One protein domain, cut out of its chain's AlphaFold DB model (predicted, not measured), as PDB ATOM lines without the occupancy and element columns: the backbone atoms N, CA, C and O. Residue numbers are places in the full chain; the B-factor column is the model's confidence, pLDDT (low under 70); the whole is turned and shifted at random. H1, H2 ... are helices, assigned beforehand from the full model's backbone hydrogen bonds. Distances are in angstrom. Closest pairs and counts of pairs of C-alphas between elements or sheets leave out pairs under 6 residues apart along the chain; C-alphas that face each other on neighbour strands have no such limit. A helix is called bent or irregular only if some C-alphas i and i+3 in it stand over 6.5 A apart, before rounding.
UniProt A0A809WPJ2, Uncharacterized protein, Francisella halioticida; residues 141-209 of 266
ATOM      1  N   LEU A 141     366.498 398.861 360.713       92.31
ATOM      2  CA  LEU A 141     367.854 398.528 360.253       92.31
ATOM      3  C   LEU A 141     368.567 397.523 361.176       92.31
ATOM      4  O   LEU A 141     369.336 396.696 360.712       92.31
ATOM      5  N   GLY A 142     368.306 397.591 362.486       87.88
ATOM      6  CA  GLY A 142     368.867 396.661 363.475       87.88
ATOM      7  C   GLY A 142     367.901 395.589 363.984       87.88
ATOM      8  O   GLY A 142     368.276 394.861 364.889       87.88
ATOM      9  N   LYS A 143     366.659 395.539 363.484       91.81
ATOM     10  CA  LYS A 143     365.630 394.568 363.913       91.81
ATOM     11  C   LYS A 143     365.335 393.502 362.858       91.81
ATOM     12  O   LYS A 143     364.683 392.511 363.164       91.81
ATOM     13  N   TYR A 144     365.755 393.724 361.617       89.69
ATOM     14  CA  TYR A 144     365.613 392.747 360.548       89.69
ATOM     15  C   TYR A 144     366.714 391.683 360.663       89.69
ATOM     16  O   TYR A 144     367.851 391.903 360.254       89.69
ATOM     17  N   GLU A 145     366.378 390.538 361.257       87.38
ATOM     18  CA  GLU A 145     367.301 389.426 361.522       87.38
ATOM     19  C   GLU A 145     367.031 388.255 360.563       87.38
ATOM     20  O   GLU A 145     366.455 387.232 360.933       87.38
ATOM     21  N   THR A 146     367.413 388.414 359.292       89.75
ATOM     22  CA  THR A 146     367.370 387.311 358.318       89.75
ATOM     23  C   THR A 146     368.629 386.436 358.427       89.75
ATOM     24  O   THR A 146     369.725 386.975 358.595       89.75
ATOM     25  N   PRO A 147     368.521 385.096 358.311       91.75
ATOM     26  CA  PRO A 147     369.688 384.217 358.226       91.75
ATOM     27  C   PRO A 147     370.411 384.300 356.867       91.75
ATOM     28  O   PRO A 147     371.501 383.750 356.733       91.75
ATOM     29  N   ASP A 148     369.813 384.954 355.863       95.12
ATOM     30  CA  ASP A 148     370.376 385.102 354.518       95.12
ATOM     31  C   ASP A 148     371.140 386.429 354.360       95.12
ATOM     32  O   ASP A 148     370.541 387.507 354.295       95.12
ATOM     33  N   THR A 149     372.472 386.353 354.284       93.50
ATOM     34  CA  THR A 149     373.357 387.530 354.190       93.50
ATOM     35  C   THR A 149     373.076 388.418 352.969       93.50
ATOM     36  O   THR A 149     372.965 389.629 353.159       93.50
ATOM     37  N   PRO A 150     372.901 387.890 351.738       95.94
ATOM     38  CA  PRO A 150     372.553 388.715 350.580       95.94
ATOM     39  C   PRO A 150     371.265 389.520 350.783       95.94
ATOM     40  O   PRO A 150     371.214 390.707 350.459       95.94
ATOM     41  N   THR A 151     370.234 388.911 351.375       94.69
ATOM     42  CA  THR A 151     368.994 389.625 351.703       94.69
ATOM     43  C   THR A 151     369.228 390.718 352.749       94.69
ATOM     44  O   THR A 151     368.662 391.806 352.633       94.69
ATOM     45  N   LEU A 152     370.081 390.475 353.750       93.94
ATOM     46  CA  LEU A 152     370.450 391.496 354.735       93.94
ATOM     47  C   LEU A 152     371.178 392.687 354.088       93.94
ATOM     48  O   LEU A 152     370.892 393.837 354.423       93.94
ATOM     49  N   ASP A 153     372.074 392.436 353.133       94.38
ATOM     50  CA  ASP A 153     372.771 393.495 352.396       94.38
ATOM     51  C   ASP A 153     371.800 394.351 351.574       94.38
ATOM     52  O   ASP A 153     371.879 395.584 351.605       94.38
ATOM     53  N   ILE A 154     370.834 393.718 350.902       95.56
ATOM     54  CA  ILE A 154     369.760 394.425 350.192       95.56
ATOM     55  C   ILE A 154     368.936 395.259 351.179       95.56
ATOM     56  O   ILE A 154     368.671 396.433 350.918       95.56
ATOM     57  N   TRP A 155     368.576 394.707 352.340       95.31
ATOM     58  CA  TRP A 155     367.828 395.436 353.368       95.31
ATOM     59  C   TRP A 155     368.566 396.687 353.866       95.31
ATOM     60  O   TRP A 155     367.965 397.758 354.017       95.31
ATOM     61  N   ASN A 156     369.881 396.582 354.073       93.75
ATOM     62  CA  ASN A 156     370.722 397.715 354.451       93.75
ATOM     63  C   ASN A 156     370.689 398.816 353.378       93.75
ATOM     64  O   ASN A 156     370.524 399.993 353.710       93.75
ATOM     65  N   GLN A 157     370.786 398.446 352.097       95.19
ATOM     66  CA  GLN A 157     370.696 399.396 350.982       95.19
ATOM     67  C   GLN A 157     369.316 400.055 350.904       95.19
ATOM     68  O   GLN A 157     369.227 401.279 350.814       95.19
ATOM     69  N   VAL A 158     368.239 399.271 351.013       95.06
ATOM     70  CA  VAL A 158     366.857 399.778 351.021       95.06
ATOM     71  C   VAL A 158     366.644 400.762 352.170       95.06
ATOM     72  O   VAL A 158     366.045 401.816 351.969       95.06
ATOM     73  N   SER A 159     367.190 400.482 353.354       94.56
ATOM     74  CA  SER A 159     367.113 401.388 354.506       94.56
ATOM     75  C   SER A 159     367.829 402.721 354.251       94.56
ATOM     76  O   SER A 159     367.307 403.786 354.584       94.56
ATOM     77  N   VAL A 160     369.015 402.691 353.632       94.69
ATOM     78  CA  VAL A 160     369.738 403.914 353.235       94.69
ATOM     79  C   VAL A 160     368.930 404.709 352.211       94.69
ATOM     80  O   VAL A 160     368.742 405.914 352.382       94.69
ATOM     81  N   LEU A 161     368.404 404.041 351.182       95.50
ATOM     82  CA  LEU A 161     367.589 404.675 350.145       95.50
ATOM     83  C   LEU A 161     366.304 405.278 350.718       95.50
ATOM     84  O   LEU A 161     365.966 406.405 350.376       95.50
ATOM     85  N   ALA A 162     365.623 404.586 351.631       94.31
ATOM     86  CA  ALA A 162     364.423 405.093 352.291       94.31
ATOM     87  C   ALA A 162     364.709 406.358 353.117       94.31
ATOM     88  O   ALA A 162     363.911 407.299 353.104       94.31
ATOM     89  N   TYR A 163     365.860 406.427 353.796       94.88
ATOM     90  CA  TYR A 163     366.280 407.639 354.502       94.88
ATOM     91  C   TYR A 163     366.572 408.800 353.544       94.88
ATOM     92  O   TYR A 163     366.087 409.907 353.765       94.88
ATOM     93  N   ILE A 164     367.327 408.551 352.468       93.94
ATOM     94  CA  ILE A 164     367.626 409.571 351.449       93.94
ATOM     95  C   ILE A 164     366.334 410.068 350.794       93.94
ATOM     96  O   ILE A 164     366.151 411.272 350.650       93.94
ATOM     97  N   ASN A 165     365.414 409.159 350.467       91.75
ATOM     98  CA  ASN A 165     364.103 409.495 349.922       91.75
ATOM     99  C   ASN A 165     363.309 410.376 350.904       91.75
ATOM    100  O   ASN A 165     362.805 411.430 350.533       91.75
ATOM    101  N   SER A 166     363.318 410.031 352.196       91.12
ATOM    102  CA  SER A 166     362.685 410.858 353.234       91.12
ATOM    103  C   SER A 166     363.286 412.269 353.311       91.12
ATOM    104  O   SER A 166     362.561 413.227 353.552       91.12
ATOM    105  N   LEU A 167     364.597 412.425 353.102       91.19
ATOM    106  CA  LEU A 167     365.235 413.745 353.047       91.19
ATOM    107  C   LEU A 167     364.861 414.523 351.781       91.19
ATOM    108  O   LEU A 167     364.630 415.724 351.862       91.19
ATOM    109  N   ALA A 168     364.784 413.856 350.629       90.00
ATOM    110  CA  ALA A 168     364.409 414.482 349.363       90.00
ATOM    111  C   ALA A 168     362.949 414.965 349.370       90.00
ATOM    112  O   ALA A 168     362.651 416.055 348.895       90.00
ATOM    113  N   CYS A 169     362.046 414.193 349.975       88.38
ATOM    114  CA  CYS A 169     360.637 414.553 350.117       88.38
ATOM    115  C   CYS A 169     360.366 415.601 351.210       88.38
ATOM    116  O   CYS A 169     359.235 416.061 351.342       88.38
ATOM    117  N   ALA A 170     361.368 415.998 352.001       86.81
ATOM    118  CA  ALA A 170     361.178 416.912 353.126       86.81
ATOM    119  C   ALA A 170     360.665 418.301 352.725       86.81
ATOM    120  O   ALA A 170     359.962 418.933 353.513       86.81
ATOM    121  N   SER A 171     361.003 418.763 351.519       82.69
ATOM    122  CA  SER A 171     360.545 420.042 350.968       82.69
ATOM    123  C   SER A 171     359.190 419.967 350.267       82.69
ATOM    124  O   SER A 171     358.661 421.004 349.904       82.69
ATOM    125  N   LEU A 172     358.644 418.766 350.044       80.38
ATOM    126  CA  LEU A 172     357.356 418.572 349.359       80.38
ATOM    127  C   LEU A 172     356.162 418.651 350.318       80.38
ATOM    128  O   LEU A 172     355.014 418.544 349.901       80.38
ATOM    129  N   LEU A 173     356.423 418.779 351.618       76.75
ATOM    130  CA  LEU A 173     355.392 418.817 352.644       76.75
ATOM    131  C   LEU A 173     355.105 420.265 353.021       76.75
ATOM    132  O   LEU A 173     355.840 420.849 353.813       76.75
ATOM    133  N   ASP A 174     354.002 420.793 352.498       68.00
ATOM    134  CA  ASP A 174     353.462 422.112 352.868       68.00
ATOM    135  C   ASP A 174     352.511 422.056 354.074       68.00
ATOM    136  O   ASP A 174     352.046 423.079 354.579       68.00
ATOM    137  N   THR A 175     352.195 420.856 354.560       64.69
ATOM    138  CA  THR A 175     351.215 420.667 355.630       64.69
ATOM    139  C   THR A 175     351.859 420.702 357.013       64.69
ATOM    140  O   THR A 175     352.962 420.211 357.245       64.69
ATOM    141  N   ASP A 176     351.143 421.276 357.979       62.56
ATOM    142  CA  ASP A 176     351.570 421.308 359.373       62.56
ATOM    143  C   ASP A 176     351.321 419.938 360.026       62.56
ATOM    144  O   ASP A 176     350.263 419.661 360.589       62.56
ATOM    145  N   LEU A 177     352.305 419.043 359.912       66.69
ATOM    146  CA  LEU A 177     352.219 417.628 360.307       66.69
ATOM    147  C   LEU A 177     352.277 417.382 361.823       66.69
ATOM    148  O   LEU A 177     352.579 416.272 362.278       66.69
ATOM    149  N   LEU A 178     352.077 418.414 362.632       68.50
ATOM    150  CA  LEU A 178     352.213 418.335 364.079       68.50
ATOM    151  C   LEU A 178     351.002 417.631 364.693       68.50
ATOM    152  O   LEU A 178     349.853 417.895 364.342       68.50
ATOM    153  N   HIS A 179     351.253 416.742 365.655       69.56
ATOM    154  CA  HIS A 179     350.166 416.213 366.475       69.56
ATOM    155  C   HIS A 179     349.427 417.357 367.195       69.56
ATOM    156  O   HIS A 179     350.024 418.407 367.450       69.56
ATOM    157  N   PRO A 180     348.156 417.169 367.599       73.88
ATOM    158  CA  PRO A 180     347.385 418.216 368.272       73.88
ATOM    159  C   PRO A 180     348.096 418.832 369.487       73.88
ATOM    160  O   PRO A 180     348.057 420.047 369.665       73.88
ATOM    161  N   TRP A 181     348.818 418.019 370.267       80.12
ATOM    162  CA  TRP A 181     349.609 418.463 371.423       80.12
ATOM    163  C   TRP A 181     350.976 419.071 371.059       80.12
ATOM    164  O   TRP A 181     351.643 419.647 371.911       80.12
ATOM    165  N   GLN A 182     351.412 418.963 369.803       72.56
ATOM    166  CA  GLN A 182     352.678 419.510 369.303       72.56
ATOM    167  C   GLN A 182     352.525 420.891 368.657       72.56
ATOM    168  O   GLN A 182     353.527 421.473 368.252       72.56
ATOM    169  N   LYS A 183     351.311 421.458 368.583       68.75
ATOM    170  CA  LYS A 183     351.056 422.774 367.962       68.75
ATOM    171  C   LYS A 183     351.876 423.919 368.575       68.75
ATOM    172  O   LYS A 183     352.188 424.878 367.880       68.75
ATOM    173  N   GLN A 184     352.277 423.811 369.843       68.81
ATOM    174  CA  GLN A 184     353.159 424.789 370.500       68.81
ATOM    175  C   GLN A 184     354.630 424.688 370.054       68.81
ATOM    176  O   GLN A 184     355.417 425.589 370.312       68.81
ATOM    177  N   MET A 185     355.010 423.604 369.372       66.25
ATOM    178  CA  MET A 185     356.361 423.367 368.852       66.25
ATOM    179  C   MET A 185     356.515 423.795 367.386       66.25
ATOM    180  O   MET A 185     357.520 423.451 366.758       66.25
ATOM    181  N   ARG A 186     355.529 424.519 366.835       64.31
ATOM    182  CA  ARG A 186     355.583 425.089 365.484       64.31
ATOM    183  C   ARG A 186     356.845 425.925 365.334       64.31
ATOM    184  O   ARG A 186     357.045 426.908 366.043       64.31
ATOM    185  N   LYS A 187     357.702 425.523 364.400       63.06
ATOM    186  CA  LYS A 187     358.828 426.333 363.950       63.06
ATOM    187  C   LYS A 187     358.441 426.943 362.616       63.06
ATOM    188  O   LYS A 187     358.197 426.210 361.662       63.06
ATOM    189  N   ASN A 188     358.397 428.269 362.555       54.19
ATOM    190  CA  ASN A 188     358.234 428.968 361.288       54.19
ATOM    191  C   ASN A 188     359.452 428.623 360.408       54.19
ATOM    192  O   ASN A 188     360.590 428.785 360.847       54.19
ATOM    193  N   ASN A 189     359.208 428.111 359.200       56.62
ATOM    194  CA  ASN A 189     360.207 427.819 358.161       56.62
ATOM    195  C   ASN A 189     361.178 426.644 358.407       56.62
ATOM    196  O   ASN A 189     362.300 426.662 357.901       56.62
ATOM    197  N   SER A 190     360.793 425.596 359.145       66.69
ATOM    198  CA  SER A 190     361.646 424.399 359.252       66.69
ATOM    199  C   SER A 190     361.322 423.349 358.188       66.69
ATOM    200  O   SER A 190     360.197 422.857 358.147       66.69
ATOM    201  N   ILE A 191     362.333 422.939 357.413       77.25
ATOM    202  CA  ILE A 191     362.310 421.720 356.587       77.25
ATOM    203  C   ILE A 191     361.810 420.544 357.439       77.25
ATOM    204  O   ILE A 191     362.269 420.358 358.573       77.25
ATOM    205  N   SER A 192     360.883 419.750 356.894       84.00
ATOM    206  CA  SER A 192     360.319 418.598 357.600       84.00
ATOM    207  C   SER A 192     361.399 417.581 357.975       84.00
ATOM    208  O   SER A 192     362.293 417.253 357.198       84.00
ATOM    209  N   THR A 193     361.321 417.039 359.187       86.00
ATOM    210  CA  THR A 193     362.232 415.971 359.622       86.00
ATOM    211  C   THR A 193     361.914 414.649 358.910       86.00
ATOM    212  O   THR A 193     360.751 414.409 358.576       86.00
ATOM    213  N   PRO A 194     362.883 413.721 358.769       90.50
ATOM    214  CA  PRO A 194     362.645 412.411 358.150       90.50
ATOM    215  C   PRO A 194     361.459 411.639 358.746       90.50
ATOM    216  O   PRO A 194     360.736 410.954 358.032       90.50
ATOM    217  N   TYR A 195     361.211 411.782 360.051       88.81
ATOM    218  CA  TYR A 195     360.073 411.147 360.718       88.81
ATOM    219  C   TYR A 195     358.729 411.793 360.364       88.81
ATOM    220  O   TYR A 195     357.731 411.097 360.189       88.81
ATOM    221  N   GLN A 196     358.680 413.122 360.239       86.38
ATOM    222  CA  GLN A 196     357.475 413.810 359.767       86.38
ATOM    223  C   GLN A 196     357.144 413.400 358.332       86.38
ATOM    224  O   GLN A 196     355.980 413.115 358.050       86.38
ATOM    225  N   VAL A 197     358.172 413.289 357.485       89.50
ATOM    226  CA  VAL A 197     358.038 412.813 356.107       89.50
ATOM    227  C   VAL A 197     357.519 411.390 356.072       89.50
ATOM    228  O   VAL A 197     356.501 411.140 355.444       89.50
ATOM    229  N   GLN A 198     358.141 410.469 356.808       89.75
ATOM    230  CA  GLN A 198     357.709 409.073 356.850       89.75
ATOM    231  C   GLN A 198     356.227 408.925 357.227       89.75
ATOM    232  O   GLN A 198     355.528 408.115 356.625       89.75
ATOM    233  N   ARG A 199     355.729 409.715 358.192       86.75
ATOM    234  CA  ARG A 199     354.317 409.666 358.609       86.75
ATOM    235  C   ARG A 199     353.333 410.108 357.523       86.75
ATOM    236  O   ARG A 199     352.196 409.663 357.563       86.75
ATOM    237  N   ASN A 200     353.756 410.957 356.587       83.81
ATOM    238  CA  ASN A 200     352.886 411.526 355.547       83.81
ATOM    239  C   ASN A 200     353.322 411.155 354.134       83.81
ATOM    240  O   ASN A 200     352.780 411.657 353.152       83.81
ATOM    241  N   LEU A 201     354.270 410.227 354.023       84.44
ATOM    242  CA  LEU A 201     354.750 409.735 352.746       84.44
ATOM    243  C   LEU A 201     353.607 409.116 351.937       84.44
ATOM    244  O   LEU A 201     353.614 409.206 350.719       84.44
ATOM    245  N   SER A 202     352.590 408.549 352.596       83.69
ATOM    246  CA  SER A 202     351.389 408.042 351.930       83.69
ATOM    247  C   SER A 202     350.657 409.107 351.114       83.69
ATOM    248  O   SER A 202     350.178 408.786 350.036       83.69
ATOM    249  N   THR A 203     350.584 410.351 351.591       83.25
ATOM    250  CA  THR A 203     349.929 411.453 350.869       83.25
ATOM    251  C   THR A 203     350.726 411.818 349.622       83.25
ATOM    252  O   THR A 203     350.168 411.875 348.534       83.25
ATOM    253  N   ILE A 204     352.050 411.932 349.762       81.44
ATOM    254  CA  ILE A 204     352.958 412.163 348.628       81.44
ATOM    255  C   ILE A 204     352.815 411.036 347.593       81.44
ATOM    256  O   ILE A 204     352.700 411.288 346.397       81.44
ATOM    257  N   LEU A 205     352.786 409.779 348.041       83.44
ATOM    258  CA  LEU A 205     352.631 408.620 347.159       83.44
ATOM    259  C   LEU A 205     351.252 408.563 346.487       83.44
ATOM    260  O   LEU A 205     351.148 408.053 345.377       83.44
ATOM    261  N   GLN A 206     350.197 409.071 347.129       84.06
ATOM    262  CA  GLN A 206     348.870 409.177 346.519       84.06
ATOM    263  C   GLN A 206     348.846 410.214 345.392       84.06
ATOM    264  O   GLN A 206     348.259 409.938 344.351       84.06
ATOM    265  N   GLU A 207     349.507 411.358 345.573       84.25
ATOM    266  CA  GLU A 207     349.597 412.406 344.546       84.25
ATOM    267  C   GLU A 207     350.468 411.990 343.358       84.25
ATOM    268  O   GLU A 207     350.087 412.199 342.208       84.25
ATOM    269  N   ILE A 208     351.616 411.356 343.621       84.06
ATOM    270  CA  ILE A 208     352.476 410.789 342.568       84.06
ATOM    271  C   ILE A 208     351.755 409.643 341.838       84.06
ATOM    272  O   ILE A 208     351.980 409.410 340.649       84.06
ATOM    273  N   GLY A 209     350.887 408.922 342.551       82.31
ATOM    274  CA  GLY A 209     350.268 407.692 342.084       82.31
ATOM    275  C   GLY A 209     351.222 406.497 342.156       82.31
ATOM    276  O   GLY A 209     352.367 406.582 342.600       82.31
TER     277      GLY A 209
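This is residues 141 to 209 of the 266 residues of an uncharacterized protein of Francisella halioticida (UniProt A0A809WPJ2). One long helix, H1, makes most of the long axis, and a shorter helix, H3, meets it near its far end at about a right angle, with only its first turns in contact. Residues 141 to 148 fold back beside the first half of H1, and between H1 and H3 the chain swings out in a wide loop, from which residues 179 to 185, with the small helix H2, stick out. The printed part has 69 residues with three named helices, in the order H1, H2, H3, and no named strand; the class is all helix. The whole is loose, with a radius of gyration of the C-alphas of 15.3 A, and elongated, spanning 45 by 28 by 17 A.

H1, residues 149 to 171, touches H3, residues 194 to 208, about perpendicular at 82 degrees. H1 touches H3 with residues 163 to 170 alone, and H3 touches H1 with residues 194 to 198 alone; the closest C-alphas of the two helices are those of Ser 166 and Pro 194, 5.2 A apart. H2, residues 180 to 185, is apart from H1 and from H3. The O i to N i+4 pairs within hydrogen-bond range are 18 of 19 in H1, 9 of 11 in H3 and 0 of 2 in H2, where 1 of 3 O i to N i+3 pairs is within range.

H1 begins at C-alpha 149 (373.357, 387.530, 354.190) and is 35.1 A long; it is only just irregular, with C-alphas 168 and 171 7.0 A apart. H2 is irregular, with C-alphas 181 and 184 7.3 A apart, and is 10.4 A long. H3, 18.7 A long, is irregular, with C-alphas 199 and 202 7.5 A apart, and ends at C-alpha 208 (352.476, 410.789, 342.568).

The C-alphas farthest apart are those of Pro 147 and Asn 188, at 46.3 A. The printed part has no cut, and both links are short, of 8 residues each. Residues 174 to 179 and 183 to 190 are under pLDDT 70.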